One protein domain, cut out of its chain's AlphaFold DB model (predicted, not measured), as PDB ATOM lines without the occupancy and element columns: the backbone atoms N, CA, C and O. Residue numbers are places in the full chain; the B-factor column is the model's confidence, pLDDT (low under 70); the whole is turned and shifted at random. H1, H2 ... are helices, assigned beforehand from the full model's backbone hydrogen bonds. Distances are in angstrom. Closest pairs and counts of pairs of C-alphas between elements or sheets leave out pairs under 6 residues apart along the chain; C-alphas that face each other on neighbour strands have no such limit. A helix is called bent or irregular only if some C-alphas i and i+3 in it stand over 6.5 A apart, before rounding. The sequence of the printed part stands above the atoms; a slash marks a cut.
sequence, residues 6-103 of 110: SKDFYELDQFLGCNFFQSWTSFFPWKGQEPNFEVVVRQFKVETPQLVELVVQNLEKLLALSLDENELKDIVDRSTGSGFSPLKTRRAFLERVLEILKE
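AT A GLANCE: This is residues 6 to 103 of the 110 residues of the protein "CdiI_2 domain-containing protein" of Acidobacteria bacterium (UniProt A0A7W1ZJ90). A compact body of crossed helices has the longest, H4, on one side and H5 on another, H1 and H6 each touching both; H3 packs on H6, and short H2 lies out at one end. The 98 printed residues hold six named helices, H1 to H6 along the chain, and no named strand: all helix. The radius of gyration of the C-alphas is 12.7 A, the spans 39 by 29 by 21 A.

HOW THE PARTS SIT: H4, residues 49 to 64, touches H1, residues 10 to 20, about perpendicular at 76 degrees; closest C-alphas Leu 12 and Val 55, 5.1 A. H4 touches the hub H6, residues 90 to 102, at a steep tilt of 39 degrees, opposite ways; closest C-alphas Val 56 and Leu 98, 6.2 A. H5, residues 69 to 80, touches H1 with residues 76 to 80 alone; closest C-alphas Gly 17 and Thr 80, 4.5 A. H3, residues 37 to 47, touches H6 with H6 residues 97 to 101 alone; closest C-alphas Val 41 and Val 97, 6.6 A. H2, residues 24 to 27, touches no helix. Every O i to N i+4 pair is within hydrogen-bond range in H1, H3, H5 and H6, and 10 of 12 in H4; H2 is too short for one.

IN THESE COORDINATES: H4 is 23.5 A long and only just irregular, C-alphas 50 and 53 being 7.0 A apart; H6 is 18.4 A. C-alpha 10 begins H1 at (83.133, 12.041, 31.310); C-alpha 102 ends H6 at (84.875, 29.994, 25.186).

THE WHOLE: The C-alphas farthest apart, Gly 32 and Leu 65, are 38.9 A apart. The printed part has no cut and no long link; residues 83 to 84 have pLDDT under 70.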
ATOM      1  N   SER A   6      81.993   7.516  27.629       79.75
ATOM      2  CA  SER A   6      81.586   8.049  28.942       79.75
ATOM      3  C   SER A   6      82.729   8.118  29.962       79.75
ATOM      4  O   SER A   6      82.644   8.854  30.935       79.75
ATOM      5  N   LYS A   7      83.811   7.360  29.752       84.44
ATOM      6  CA  LYS A   7      85.012   7.382  30.591       84.44
ATOM      7  C   LYS A   7      86.046   8.383  30.077       84.44
ATOM      8  O   LYS A   7      86.629   9.111  30.869       84.44
ATOM      9  N   ASP A   8      86.278   8.408  28.767       87.56
ATOM     10  CA  ASP A   8      87.297   9.260  28.139       87.56
ATOM     11  C   ASP A   8      86.833  10.709  27.936       87.56
ATOM     12  O   ASP A   8      87.671  11.582  27.681       87.56
ATOM     13  N   PHE A   9      85.514  10.925  28.020       94.44
ATOM     14  CA  PHE A   9      84.820  12.196  27.848       94.44
ATOM     15  C   PHE A   9      83.775  12.442  28.955       94.44
ATOM     16  O   PHE A   9      82.665  12.899  28.678       94.44
ATOM     17  N   TYR A  10      84.093  12.071  30.200       94.38
ATOM     18  CA  TYR A  10      83.133  12.041  31.310       94.38
ATOM     19  C   TYR A  10      82.408  13.375  31.527       94.38
ATOM     20  O   TYR A  10      81.180  13.402  31.585       94.38
ATOM     21  N   GLU A  11      83.129  14.495  31.600       96.62
ATOM     22  CA  GLU A  11      82.508  15.799  31.850       96.62
ATOM     23  C   GLU A  11      81.623  16.246  30.688       96.62
ATOM     24  O   GLU A  11      80.573  16.846  30.913       96.62
ATOM     25  N   LEU A  12      82.006  15.920  29.452       96.44
ATOM     26  CA  LEU A  12      81.169  16.184  28.285       96.44
ATOM     27  C   LEU A  12      79.913  15.305  28.274       96.44
ATOM     28  O   LEU A  12      78.828  15.808  27.993       96.44
ATOM     29  N   ASP A  13      80.033  14.021  28.609       94.69
ATOM     30  CA  ASP A  13      78.899  13.096  28.701       94.69
ATOM     31  C   ASP A  13      77.885  13.574  29.752       94.69
ATOM     32  O   ASP A  13      76.693  13.685  29.465       94.69
ATOM     33  N   GLN A  14      78.370  13.964  30.937       94.38
ATOM     34  CA  GLN A  14      77.539  14.536  32.001       94.38
ATOM     35  C   GLN A  14      76.913  15.872  31.589       94.38
ATOM     36  O   GLN A  14      75.724  16.089  31.813       94.38
ATOM     37  N   PHE A  15      77.681  16.764  30.959       95.44
ATOM     38  CA  PHE A  15      77.159  18.030  30.453       95.44
ATOM     39  C   PHE A  15      76.011  17.803  29.461       95.44
ATOM     40  O   PHE A  15      74.944  18.395  29.625       95.44
ATOM     41  N   LEU A  16      76.201  16.930  28.469       94.31
ATOM     42  CA  LEU A  16      75.184  16.628  27.464       94.31
ATOM     43  C   LEU A  16      73.945  15.980  28.089       94.31
ATOM     44  O   LEU A  16      72.828  16.421  27.819       94.31
ATOM     45  N   GLY A  17      74.132  14.979  28.950       92.25
ATOM     46  CA  GLY A  17      73.033  14.251  29.581       92.25
ATOM     47  C   GLY A  17      72.214  15.105  30.545       92.25
ATOM     48  O   GLY A  17      70.989  15.070  30.505       92.25
ATOM     49  N   CYS A  18      72.855  15.930  31.370       91.62
ATOM     50  CA  CYS A  18      72.144  16.754  32.347       91.62
ATOM     51  C   CYS A  18      71.429  17.956  31.715       91.62
ATOM     52  O   CYS A  18      70.375  18.359  32.200       91.62
ATOM     53  N   ASN A  19      71.981  18.531  30.641       91.69
ATOM     54  CA  ASN A  19      71.458  19.769  30.052       91.69
ATOM     55  C   ASN A  19      70.553  19.545  28.837       91.69
ATOM     56  O   ASN A  19      69.692  20.378  28.563       91.69
ATOM     57  N   PHE A  20      70.735  18.443  28.106       91.88
ATOM     58  CA  PHE A  20      70.056  18.200  26.830       91.88
ATOM     59  C   PHE A  20      69.358  16.839  26.763       91.88
ATOM     60  O   PHE A  20      69.155  16.314  25.672       91.88
ATOM     61  N   PHE A  21      68.961  16.266  27.904       88.94
ATOM     62  CA  PHE A  21      68.139  15.051  27.940       88.94
ATOM     63  C   PHE A  21      66.832  15.200  27.143       88.94
ATOM     64  O   PHE A  21      66.361  16.313  26.932       88.94
ATOM     65  N   GLN A  22      66.191  14.091  26.760       84.25
ATOM     66  CA  GLN A  22      65.004  14.036  25.881       84.25
ATOM     67  C   GLN A  22      63.915  15.110  26.105       84.25
ATOM     68  O   GLN A  22      63.267  15.523  25.146       84.25
ATOM     69  N   SER A  23      63.717  15.573  27.341       84.75
ATOM     70  CA  SER A  23      62.677  16.547  27.698       84.75
ATOM     71  C   SER A  23      63.222  17.907  28.140       84.75
ATOM     72  O   SER A  23      62.471  18.689  28.714       84.75
ATOM     73  N   TRP A  24      64.494  18.226  27.889       85.56
ATOM     74  CA  TRP A  24      65.158  19.441  28.386       85.56
ATOM     75  C   TRP A  24      64.378  20.736  28.088       85.56
ATOM     76  O   TRP A  24      64.285  21.624  28.937       85.56
ATOM     77  N   THR A  25      63.717  20.812  26.928       87.75
ATOM     78  CA  THR A  25      62.879  21.953  26.525       87.75
ATOM     79  C   THR A  25      61.665  22.168  27.425       87.75
ATOM     80  O   THR A  25      61.119  23.260  27.446       87.75
ATOM     81  N   SER A  26      61.207  21.160  28.161       85.38
ATOM     82  CA  SER A  26      60.081  21.285  29.093       85.38
ATOM     83  C   SER A  26      60.516  21.640  30.516       85.38
ATOM     84  O   SER A  26      59.681  22.067  31.307       85.38
ATOM     85  N   PHE A  27      61.798  21.467  30.849       81.75
ATOM     86  CA  PHE A  27      62.327  21.704  32.198       81.75
ATOM     87  C   PHE A  27      62.950  23.089  32.364       81.75
ATOM     88  O   PHE A  27      63.032  23.594  33.484       81.75
ATOM     89  N   PHE A  28      63.360  23.731  31.269       79.88
ATOM     90  CA  PHE A  28      63.886  25.086  31.336       79.88
ATOM     91  C   PHE A  28      62.760  26.124  31.504       79.88
ATOM     92  O   PHE A  28      61.767  26.087  30.772       79.88
ATOM     93  N   PRO A  29      62.891  27.097  32.427       82.88
ATOM     94  CA  PRO A  29      61.900  28.150  32.609       82.88
ATOM     95  C   PRO A  29      62.058  29.222  31.523       82.88
ATOM     96  O   PRO A  29      62.627  30.287  31.759       82.88
ATOM     97  N   TRP A  30      61.526  28.967  30.328       84.81
ATOM     98  CA  TRP A  30      61.691  29.840  29.158       84.81
ATOM     99  C   TRP A  30      61.064  31.234  29.276       84.81
ATOM    100  O   TRP A  30      61.334  32.095  28.446       84.81
ATOM    101  N   LYS A  31      60.207  31.479  30.279       84.62
ATOM    102  CA  LYS A  31      59.529  32.775  30.508       84.62
ATOM    103  C   LYS A  31      58.881  33.362  29.236       84.62
ATOM    104  O   LYS A  31      58.934  34.566  29.009       84.62
ATOM    105  N   GLY A  32      58.275  32.506  28.410       79.25
ATOM    106  CA  GLY A  32      57.623  32.900  27.154       79.25
ATOM    107  C   GLY A  32      58.547  33.000  25.935       79.25
ATOM    108  O   GLY A  32      58.089  33.429  24.883       79.25
ATOM    109  N   GLN A  33      59.822  32.616  26.053       80.25
ATOM    110  CA  GLN A  33      60.738  32.460  24.920       80.25
ATOM    111  C   GLN A  33      60.633  31.053  24.318       80.25
ATOM    112  O   GLN A  33      60.196  30.109  24.977       80.25
ATOM    113  N   GLU A  34      61.043  30.908  23.062       85.75
ATOM    114  CA  GLU A  34      61.193  29.585  22.458       85.75
ATOM    115  C   GLU A  34      62.415  28.855  23.040       85.75
ATOM    116  O   GLU A  34      63.409  29.506  23.388       85.75
ATOM    117  N   PRO A  35      62.382  27.511  23.127       88.25
ATOM    118  CA  PRO A  35      63.531  26.740  23.567       88.25
ATOM    119  C   PRO A  35      64.778  27.014  22.727       88.25
ATOM    120  O   PRO A  35      64.786  26.838  21.511       88.25
ATOM    121  N   ASN A  36      65.858  27.404  23.398       90.88
ATOM    122  CA  ASN A  36      67.127  27.730  22.765       90.88
ATOM    123  C   ASN A  36      68.279  27.088  23.542       90.88
ATOM    124  O   ASN A  36      68.538  27.433  24.696       90.88
ATOM    125  N   PHE A  37      68.991  26.165  22.893       92.44
ATOM    126  CA  PHE A  37      70.086  25.434  23.527       92.44
ATOM    127  C   PHE A  37      71.212  26.370  23.977       92.44
ATOM    128  O   PHE A  37      71.849  26.110  24.991       92.44
ATOM    129  N   GLU A  38      71.441  27.484  23.279       93.62
ATOM    130  CA  GLU A  38      72.518  28.399  23.635       93.62
ATOM    131  C   GLU A  38      72.295  29.061  24.998       93.62
ATOM    132  O   GLU A  38      73.258  29.354  25.708       93.62
ATOM    133  N   VAL A  39      71.035  29.294  25.378       92.25
ATOM    134  CA  VAL A  39      70.682  29.813  26.708       92.25
ATOM    135  C   VAL A  39      71.102  28.812  27.781       92.25
ATOM    136  O   VAL A  39      71.705  29.206  28.775       92.25
ATOM    137  N   VAL A  40      70.870  27.520  27.538       92.75
ATOM    138  CA  VAL A  40      71.280  26.432  28.436       92.75
ATOM    139  C   VAL A  40      72.800  26.377  28.571       92.75
ATOM    140  O   VAL A  40      73.314  26.346  29.686       92.75
ATOM    141  N   VAL A  41      73.537  26.452  27.454       95.06
ATOM    142  CA  VAL A  41      75.011  26.469  27.483       95.06
ATOM    143  C   VAL A  41      75.526  27.669  28.283       95.06
ATOM    144  O   VAL A  41      76.425  27.523  29.108       95.06
ATOM    145  N   ARG A  42      74.955  28.866  28.083       93.75
ATOM    146  CA  ARG A  42      75.362  30.067  28.832       93.75
ATOM    147  C   ARG A  42      75.013  29.970  30.315       93.75
ATOM    148  O   ARG A  42      75.820  30.395  31.136       93.75
ATOM    149  N   GLN A  43      73.869  29.386  30.665       91.75
ATOM    150  CA  GLN A  43      73.502  29.151  32.061       91.75
ATOM    151  C   GLN A  43      74.465  28.168  32.736       91.75
ATOM    152  O   GLN A  43      74.971  28.475  33.812       91.75
ATOM    153  N   PHE A  44      74.831  27.070  32.067       93.44
ATOM    154  CA  PHE A  44      75.845  26.129  32.556       93.44
ATOM    155  C   PHE A  44      77.177  26.825  32.890       93.44
ATOM    156  O   PHE A  44      77.770  26.558  33.938       93.44
ATOM    157  N   LYS A  45      77.626  27.776  32.055       93.50
ATOM    158  CA  LYS A  45      78.847  28.554  32.340       93.50
ATOM    159  C   LYS A  45      78.760  29.364  33.629       93.50
ATOM    160  O   LYS A  45      79.770  29.537  34.304       93.50
ATOM    161  N   VAL A  46      77.582  29.908  33.926       92.50
ATOM    162  CA  VAL A  46      77.350  30.756  35.101       92.50
ATOM    163  C   VAL A  46      77.194  29.910  36.361       92.50
ATOM    164  O   VAL A  46      77.740  30.264  37.401       92.50
ATOM    165  N   GLU A  47      76.468  28.797  36.276       91.50
ATOM    166  CA  GLU A  47      76.134  27.957  37.431       91.50
ATOM    167  C   GLU A  47      77.254  26.985  37.814       91.50
ATOM    168  O   GLU A  47      77.418  26.657  38.988       91.50
ATOM    169  N   THR A  48      78.046  26.539  36.837       92.69
ATOM    170  CA  THR A  48      79.115  25.550  37.039       92.69
ATOM    171  C   THR A  48      80.443  25.968  36.397       92.69
ATOM    172  O   THR A  48      81.034  25.202  35.630       92.69
ATOM    173  N   PRO A  49      80.969  27.170  36.703       92.25
ATOM    174  CA  PRO A  49      82.180  27.698  36.072       92.25
ATOM    175  C   PRO A  49      83.400  26.778  36.237       92.25
ATOM    176  O   PRO A  49      84.240  26.705  35.344       92.25
ATOM    177  N   GLN A  50      83.475  26.023  37.336       93.38
ATOM    178  CA  GLN A  50      84.550  25.071  37.621       93.38
ATOM    179  C   GLN A  50      84.594  23.865  36.669       93.38
ATOM    180  O   GLN A  50      85.627  23.209  36.581       93.38
ATOM    181  N   LEU A  51      83.494  23.554  35.972       95.75
ATOM    182  CA  LEU A  51      83.427  22.436  35.021       95.75
ATOM    183  C   LEU A  51      83.624  22.880  33.568       95.75
ATOM    184  O   LEU A  51      83.895  22.041  32.711       95.75
ATOM    185  N   VAL A  52      83.515  24.181  33.278       95.88
ATOM    186  CA  VAL A  52      83.579  24.716  31.908       95.88
ATOM    187  C   VAL A  52      84.878  24.327  31.216       95.88
ATOM    188  O   VAL A  52      84.841  23.866  30.079       95.88
ATOM    189  N   GLU A  53      86.017  24.464  31.896       96.44
ATOM    190  CA  GLU A  53      87.321  24.140  31.310       96.44
ATOM    191  C   GLU A  53      87.432  22.654  30.942       96.44
ATOM    192  O   GLU A  53      87.888  22.322  29.848       96.44
ATOM    193  N   LEU A  54      86.942  21.757  31.803       97.25
ATOM    194  CA  LEU A  54      86.958  20.317  31.542       97.25
ATOM    195  C   LEU A  54      86.063  19.960  30.350       97.25
ATOM    196  O   LEU A  54      86.491  19.225  29.458       97.25
ATOM    197  N   VAL A  55      84.854  20.526  30.282       97.44
ATOM    198  CA  VAL A  55      83.940  20.320  29.145       97.44
ATOM    199  C   VAL A  55      84.551  20.854  27.847       97.44
ATOM    200  O   VAL A  55      84.469  20.184  26.819       97.44
ATOM    201  N   VAL A  56      85.216  22.013  27.884       97.88
ATOM    202  CA  VAL A  56      85.941  22.574  26.732       97.88
ATOM    203  C   VAL A  56      87.039  21.623  26.258       97.88
ATOM    204  O   VAL A  56      87.055  21.273  25.081       97.88
ATOM    205  N   GLN A  57      87.903  21.143  27.156       97.19
ATOM    206  CA  GLN A  57      88.978  20.207  26.806       97.19
ATOM    207  C   GLN A  57      88.429  18.900  26.210       97.19
ATOM    208  O   GLN A  57      88.957  18.382  25.224       97.19
ATOM    209  N   ASN A  58      87.339  18.379  26.778       97.31
ATOM    210  CA  ASN A  58      86.658  17.190  26.274       97.31
ATOM    211  C   ASN A  58      86.099  17.423  24.854       97.31
ATOM    212  O   ASN A  58      86.285  16.579  23.976       97.31
ATOM    213  N   LEU A  59      85.450  18.569  24.610       97.12
ATOM    214  CA  LEU A  59      84.912  18.947  23.297       97.12
ATOM    215  C   LEU A  59      86.007  19.102  22.246       97.12
ATOM    216  O   LEU A  59      85.875  18.568  21.149       97.12
ATOM    217  N   GLU A  60      87.092  19.803  22.573       97.56
ATOM    218  CA  GLU A  60      88.227  19.982  21.664       97.56
ATOM    219  C   GLU A  60      88.840  18.640  21.276       97.56
ATOM    220  O   GLU A  60      89.048  18.366  20.092       97.56
ATOM    221  N   LYS A  61      89.065  17.771  22.267       96.12
ATOM    222  CA  LYS A  61      89.573  16.419  22.041       96.12
ATOM    223  C   LYS A  61      88.630  15.619  21.144       96.12
ATOM    224  O   LYS A  61      89.106  14.980  20.211       96.12
ATOM    225  N   LEU A  62      87.317  15.663  21.387       95.12
ATOM    226  CA  LEU A  62      86.326  14.943  20.584       95.12
ATOM    227  C   LEU A  62      86.307  15.443  19.134       95.12
ATOM    228  O   LEU A  62      86.344  14.642  18.202       95.12
ATOM    229  N   LEU A  63      86.280  16.763  18.938       95.38
ATOM    230  CA  LEU A  63      86.243  17.376  17.610       95.38
ATOM    231  C   LEU A  63      87.524  17.100  16.807       95.38
ATOM    232  O   LEU A  63      87.446  16.968  15.583       95.38
ATOM    233  N   ALA A  64      88.665  16.931  17.485       96.06
ATOM    234  CA  ALA A  64      89.941  16.553  16.880       96.06
ATOM    235  C   ALA A  64      90.008  15.084  16.418       96.06
ATOM    236  O   ALA A  64      90.813  14.763  15.543       96.06
ATOM    237  N   LEU A  65      89.148  14.189  16.930       93.19
ATOM    238  CA  LEU A  65      89.122  12.773  16.524       93.19
ATOM    239  C   LEU A  65      88.656  12.548  15.075       93.19
ATOM    240  O   LEU A  65      88.675  11.414  14.610       93.19
ATOM    241  N   SER A  66      88.256  13.602  14.352       91.19
ATOM    242  CA  SER A  66      87.848  13.533  12.936       91.19
ATOM    243  C   SER A  66      86.738  12.509  12.654       91.19
ATOM    244  O   SER A  66      86.665  11.958  11.561       91.19
ATOM    245  N   LEU A  67      85.868  12.285  13.643       93.38
ATOM    246  CA  LEU A  67      84.720  11.381  13.555       93.38
ATOM    247  C   LEU A  67      83.738  11.827  12.473       93.38
ATOM    248  O   LEU A  67      83.522  13.035  12.277       93.38
ATOM    249  N   ASP A  68      83.109  10.862  11.813       94.75
ATOM    250  CA  ASP A  68      82.042  11.166  10.869       94.75
ATOM    251  C   ASP A  68      80.732  11.564  11.584       94.75
ATOM    252  O   ASP A  68      80.600  11.507  12.810       94.75
ATOM    253  N   GLU A  69      79.753  12.039  10.815       93.62
ATOM    254  CA  GLU A  69      78.486  12.520  11.377       93.62
ATOM    255  C   GLU A  69      77.652  11.400  12.022       93.62
ATOM    256  O   GLU A  69      76.919  11.674  12.970       93.62
ATOM    257  N   ASN A  70      77.768  10.151  11.557       92.56
ATOM    258  CA  ASN A  70      77.048   9.027  12.155       92.56
ATOM    259  C   ASN A  70      77.658   8.660  13.511       92.56
ATOM    260  O   ASN A  70      76.929   8.460  14.478       92.56
ATOM    261  N   GLU A  71      78.986   8.653  13.612       93.38
ATOM    262  CA  GLU A  71      79.683   8.424  14.878       93.38
ATOM    263  C   GLU A  71      79.382   9.529  15.900       93.38
ATOM    264  O   GLU A  71      79.107   9.243  17.067       93.38
ATOM    265  N   LEU A  72      79.381  10.796  15.469       93.38
ATOM    266  CA  LEU A  72      78.993  11.919  16.327       93.38
ATOM    267  C   LEU A  72      77.524  11.843  16.740       93.38
ATOM    268  O   LEU A  72      77.194  12.151  17.887       93.38
ATOM    269  N   LYS A  73      76.642  11.423  15.828       92.00
ATOM    270  CA  LYS A  73      75.232  11.176  16.120       92.00
ATOM    271  C   LYS A  73      75.071  10.118  17.202       92.00
ATOM    272  O   LYS A  73      74.395  10.400  18.185       92.00
ATOM    273  N   ASP A  74      75.718   8.967  17.073       91.25
ATOM    274  CA  ASP A  74      75.627   7.895  18.068       91.25
ATOM    275  C   ASP A  74      76.110   8.356  19.447       91.25
ATOM    276  O   ASP A  74      75.494   8.039  20.464       91.25
ATOM    277  N   ILE A  75      77.190   9.138  19.492       91.38
ATOM    278  CA  ILE A  75      77.733   9.695  20.734       91.38
ATOM    279  C   ILE A  75      76.742  10.663  21.385       91.38
ATOM    280  O   ILE A  75      76.351  10.459  22.534       91.38
ATOM    281  N   VAL A  76      76.320  11.702  20.658       91.75
ATOM    282  CA  VAL A  76      75.443  12.754  21.198       91.75
ATOM    283  C   VAL A  76      74.083  12.181  21.578       91.75
ATOM    284  O   VAL A  76      73.554  12.496  22.645       91.75
ATOM    285  N   ASP A  77      73.521  11.315  20.742       90.81
ATOM    286  CA  ASP A  77      72.201  10.753  20.991       90.81
ATOM    287  C   ASP A  77      72.213   9.819  22.205       90.81
ATOM    288  O   ASP A  77      71.272   9.807  22.999       90.81
ATOM    289  N   ARG A  78      73.306   9.068  22.396       90.62
ATOM    290  CA  ARG A  78      73.482   8.231  23.580       90.62
ATOM    291  C   ARG A  78      73.613   9.073  24.847       90.62
ATOM    292  O   ARG A  78      72.967   8.741  25.835       90.62
ATOM    293  N   SER A  79      74.412  10.142  24.824       91.12
ATOM    294  CA  SER A  79      74.592  11.025  25.989       91.12
ATOM    295  C   SER A  79      73.304  11.753  26.364       91.12
ATOM    296  O   SER A  79      72.968  11.857  27.536       91.12
ATOM    297  N   THR A  80      72.545  12.223  25.373       89.56
ATOM    298  CA  THR A  80      71.274  12.931  25.605       89.56
ATOM    299  C   THR A  80      70.086  11.987  25.832       89.56
ATOM    300  O   THR A  80      68.985  12.434  26.159       89.56
ATOM    301  N   GLY A  81      70.263  10.679  25.624       84.69
ATOM    302  CA  GLY A  81      69.166   9.710  25.634       84.69
ATOM    303  C   GLY A  81      68.092  10.003  24.579       84.69
ATOM    304  O   GLY A  81      66.953   9.562  24.724       84.69
ATOM    305  N   SER A  82      68.411  10.783  23.541       70.50
ATOM    306  CA  SER A  82      67.446  11.220  22.537       70.50
ATOM    307  C   SER A  82      68.091  11.409  21.169       70.50
ATOM    308  O   SER A  82      69.236  11.815  21.060       70.50
ATOM    309  N   GLY A  83      67.336  11.186  20.092       69.56
ATOM    310  CA  GLY A  83      67.795  11.457  18.722       69.56
ATOM    311  C   GLY A  83      67.901  12.946  18.362       69.56
ATOM    312  O   GLY A  83      67.913  13.293  17.175       69.56
ATOM    313  N   PHE A  84      67.875  13.831  19.359       68.81
ATOM    314  CA  PHE A  84      67.712  15.264  19.187       68.81
ATOM    315  C   PHE A  84      69.046  15.953  18.880       68.81
ATOM    316  O   PHE A  84      70.051  15.749  19.553       68.81
ATOM    317  N   SER A  85      69.031  16.830  17.878       71.50
ATOM    318  CA  SER A  85      70.057  17.854  17.697       71.50
ATOM    319  C   SER A  85      69.360  19.175  17.380       71.50
ATOM    320  O   SER A  85      68.502  19.195  16.495       71.50
ATOM    321  N   PRO A  86      69.696  20.275  18.075       80.62
ATOM    322  CA  PRO A  86      69.097  21.579  17.806       80.62
ATOM    323  C   PRO A  86      69.601  22.202  16.494       80.62
ATOM    324  O   PRO A  86      69.046  23.201  16.047       80.62
ATOM    325  N   LEU A  87      70.642  21.633  15.875       86.31
ATOM    326  CA  LEU A  87      71.209  22.077  14.603       86.31
ATOM    327  C   LEU A  87      71.189  20.949  13.563       86.31
ATOM    328  O   LEU A  87      70.885  19.794  13.857       86.31
ATOM    329  N   LYS A  88      71.539  21.297  12.318       88.38
ATOM    330  CA  LYS A  88      71.529  20.367  11.177       88.38
ATOM    331  C   LYS A  88      72.475  19.173  11.361       88.38
ATOM    332  O   LYS A  88      72.171  18.091  10.866       88.38
ATOM    333  N   THR A  89      73.607  19.372  12.034       93.00
ATOM    334  CA  THR A  89      74.611  18.332  12.294       93.00
ATOM    335  C   THR A  89      75.049  18.362  13.755       93.00
ATOM    336  O   THR A  89      75.076  19.423  14.389       93.00
ATOM    337  N   ARG A  90      75.427  17.198  14.294       93.50
ATOM    338  CA  ARG A  90      75.983  17.067  15.647       93.50
ATOM    339  C   ARG A  90      77.314  17.784  15.741       93.50
ATOM    340  O   ARG A  90      77.571  18.429  16.750       93.50
ATOM    341  N   ARG A  91      78.113  17.755  14.672       95.44
ATOM    342  CA  ARG A  91      79.339  18.551  14.593       95.44
ATOM    343  C   ARG A  91      79.072  20.042  14.793       95.44
ATOM    344  O   ARG A  91      79.655  20.626  15.697       95.44
ATOM    345  N   ALA A  92      78.142  20.627  14.032       95.38
ATOM    346  CA  ALA A  92      77.816  22.049  14.160       95.38
ATOM    347  C   ALA A  92      77.281  22.384  15.560       95.38
ATOM    348  O   ALA A  92      77.597  23.434  16.112       95.38
ATOM    349  N   PHE A  93      76.488  21.485  16.151       95.25
ATOM    350  CA  PHE A  93      76.015  21.641  17.524       95.25
ATOM    351  C   PHE A  93      77.174  21.682  18.527       95.25
ATOM    352  O   PHE A  93      77.267  22.630  19.302       95.25
ATOM    353  N   LEU A  94      78.085  20.708  18.482       96.12
ATOM    354  CA  LEU A  94      79.233  20.630  19.389       96.12
ATOM    355  C   LEU A  94      80.206  21.803  19.201       96.12
ATOM    356  O   LEU A  94      80.697  22.354  20.185       96.12
ATOM    357  N   GLU A  95      80.448  22.228  17.960       96.94
ATOM    358  CA  GLU A  95      81.271  23.402  17.645       96.94
ATOM    359  C   GLU A  95      80.650  24.686  18.201       96.94
ATOM    360  O   GLU A  95      81.347  25.491  18.820       96.94
ATOM    361  N   ARG A  96      79.329  24.853  18.061       97.44
ATOM    362  CA  ARG A  96      78.626  26.017  18.605       97.44
ATOM    363  C   ARG A  96      78.611  26.022  20.133       97.44
ATOM    364  O   ARG A  96      78.795  27.074  20.738       97.44
ATOM    365  N   VAL A  97      78.445  24.861  20.770       96.81
ATOM    366  CA  VAL A  97      78.604  24.723  22.227       96.81
ATOM    367  C   VAL A  97      80.010  25.157  22.646       96.81
ATOM    368  O   VAL A  97      80.145  25.977  23.552       96.81
ATOM    369  N   LEU A  98      81.050  24.654  21.973       97.75
ATOM    370  CA  LEU A  98      82.441  24.996  22.269       97.75
ATOM    371  C   LEU A  98      82.705  26.502  22.136       97.75
ATOM    372  O   LEU A  98      83.347  27.092  23.006       97.75
ATOM    373  N   GLU A  99      82.190  27.130  21.077       97.62
ATOM    374  CA  GLU A  99      82.285  28.576  20.870       97.62
ATOM    375  C   GLU A  99      81.681  29.342  22.053       97.62
ATOM    376  O   GLU A  99      82.355  30.181  22.654       97.62
ATOM    377  N   ILE A 100      80.454  28.993  22.456       96.81
ATOM    378  CA  ILE A 100      79.763  29.644  23.573       96.81
ATOM    379  C   ILE A 100      80.528  29.446  24.880       96.81
ATOM    380  O   ILE A 100      80.694  30.403  25.636       96.81
ATOM    381  N   LEU A 101      81.026  28.239  25.170       96.12
ATOM    382  CA  LEU A 101      81.811  27.966  26.381       96.12
ATOM    383  C   LEU A 101      83.090  28.812  26.449       96.12
ATOM    384  O   LEU A 101      83.474  29.235  27.539       96.12
ATOM    385  N   LYS A 102      83.684  29.140  25.297       95.69
ATOM    386  CA  LYS A 102      84.875  29.994  25.186       95.69
ATOM    387  C   LYS A 102      84.594  31.495  25.142       95.69
ATOM    388  O   LYS A 102      85.531  32.273  25.316       95.69
ATOM    389  N   GLU A 103      83.347  31.925  24.928       93.69
ATOM    390  CA  GLU A 103      82.991  33.348  25.012       93.69
ATOM    391  C   GLU A 103      83.472  33.927  26.362       93.69
ATOM    392  O   GLU A 103      83.336  33.265  27.400       93.69
TER     393      GLU A 103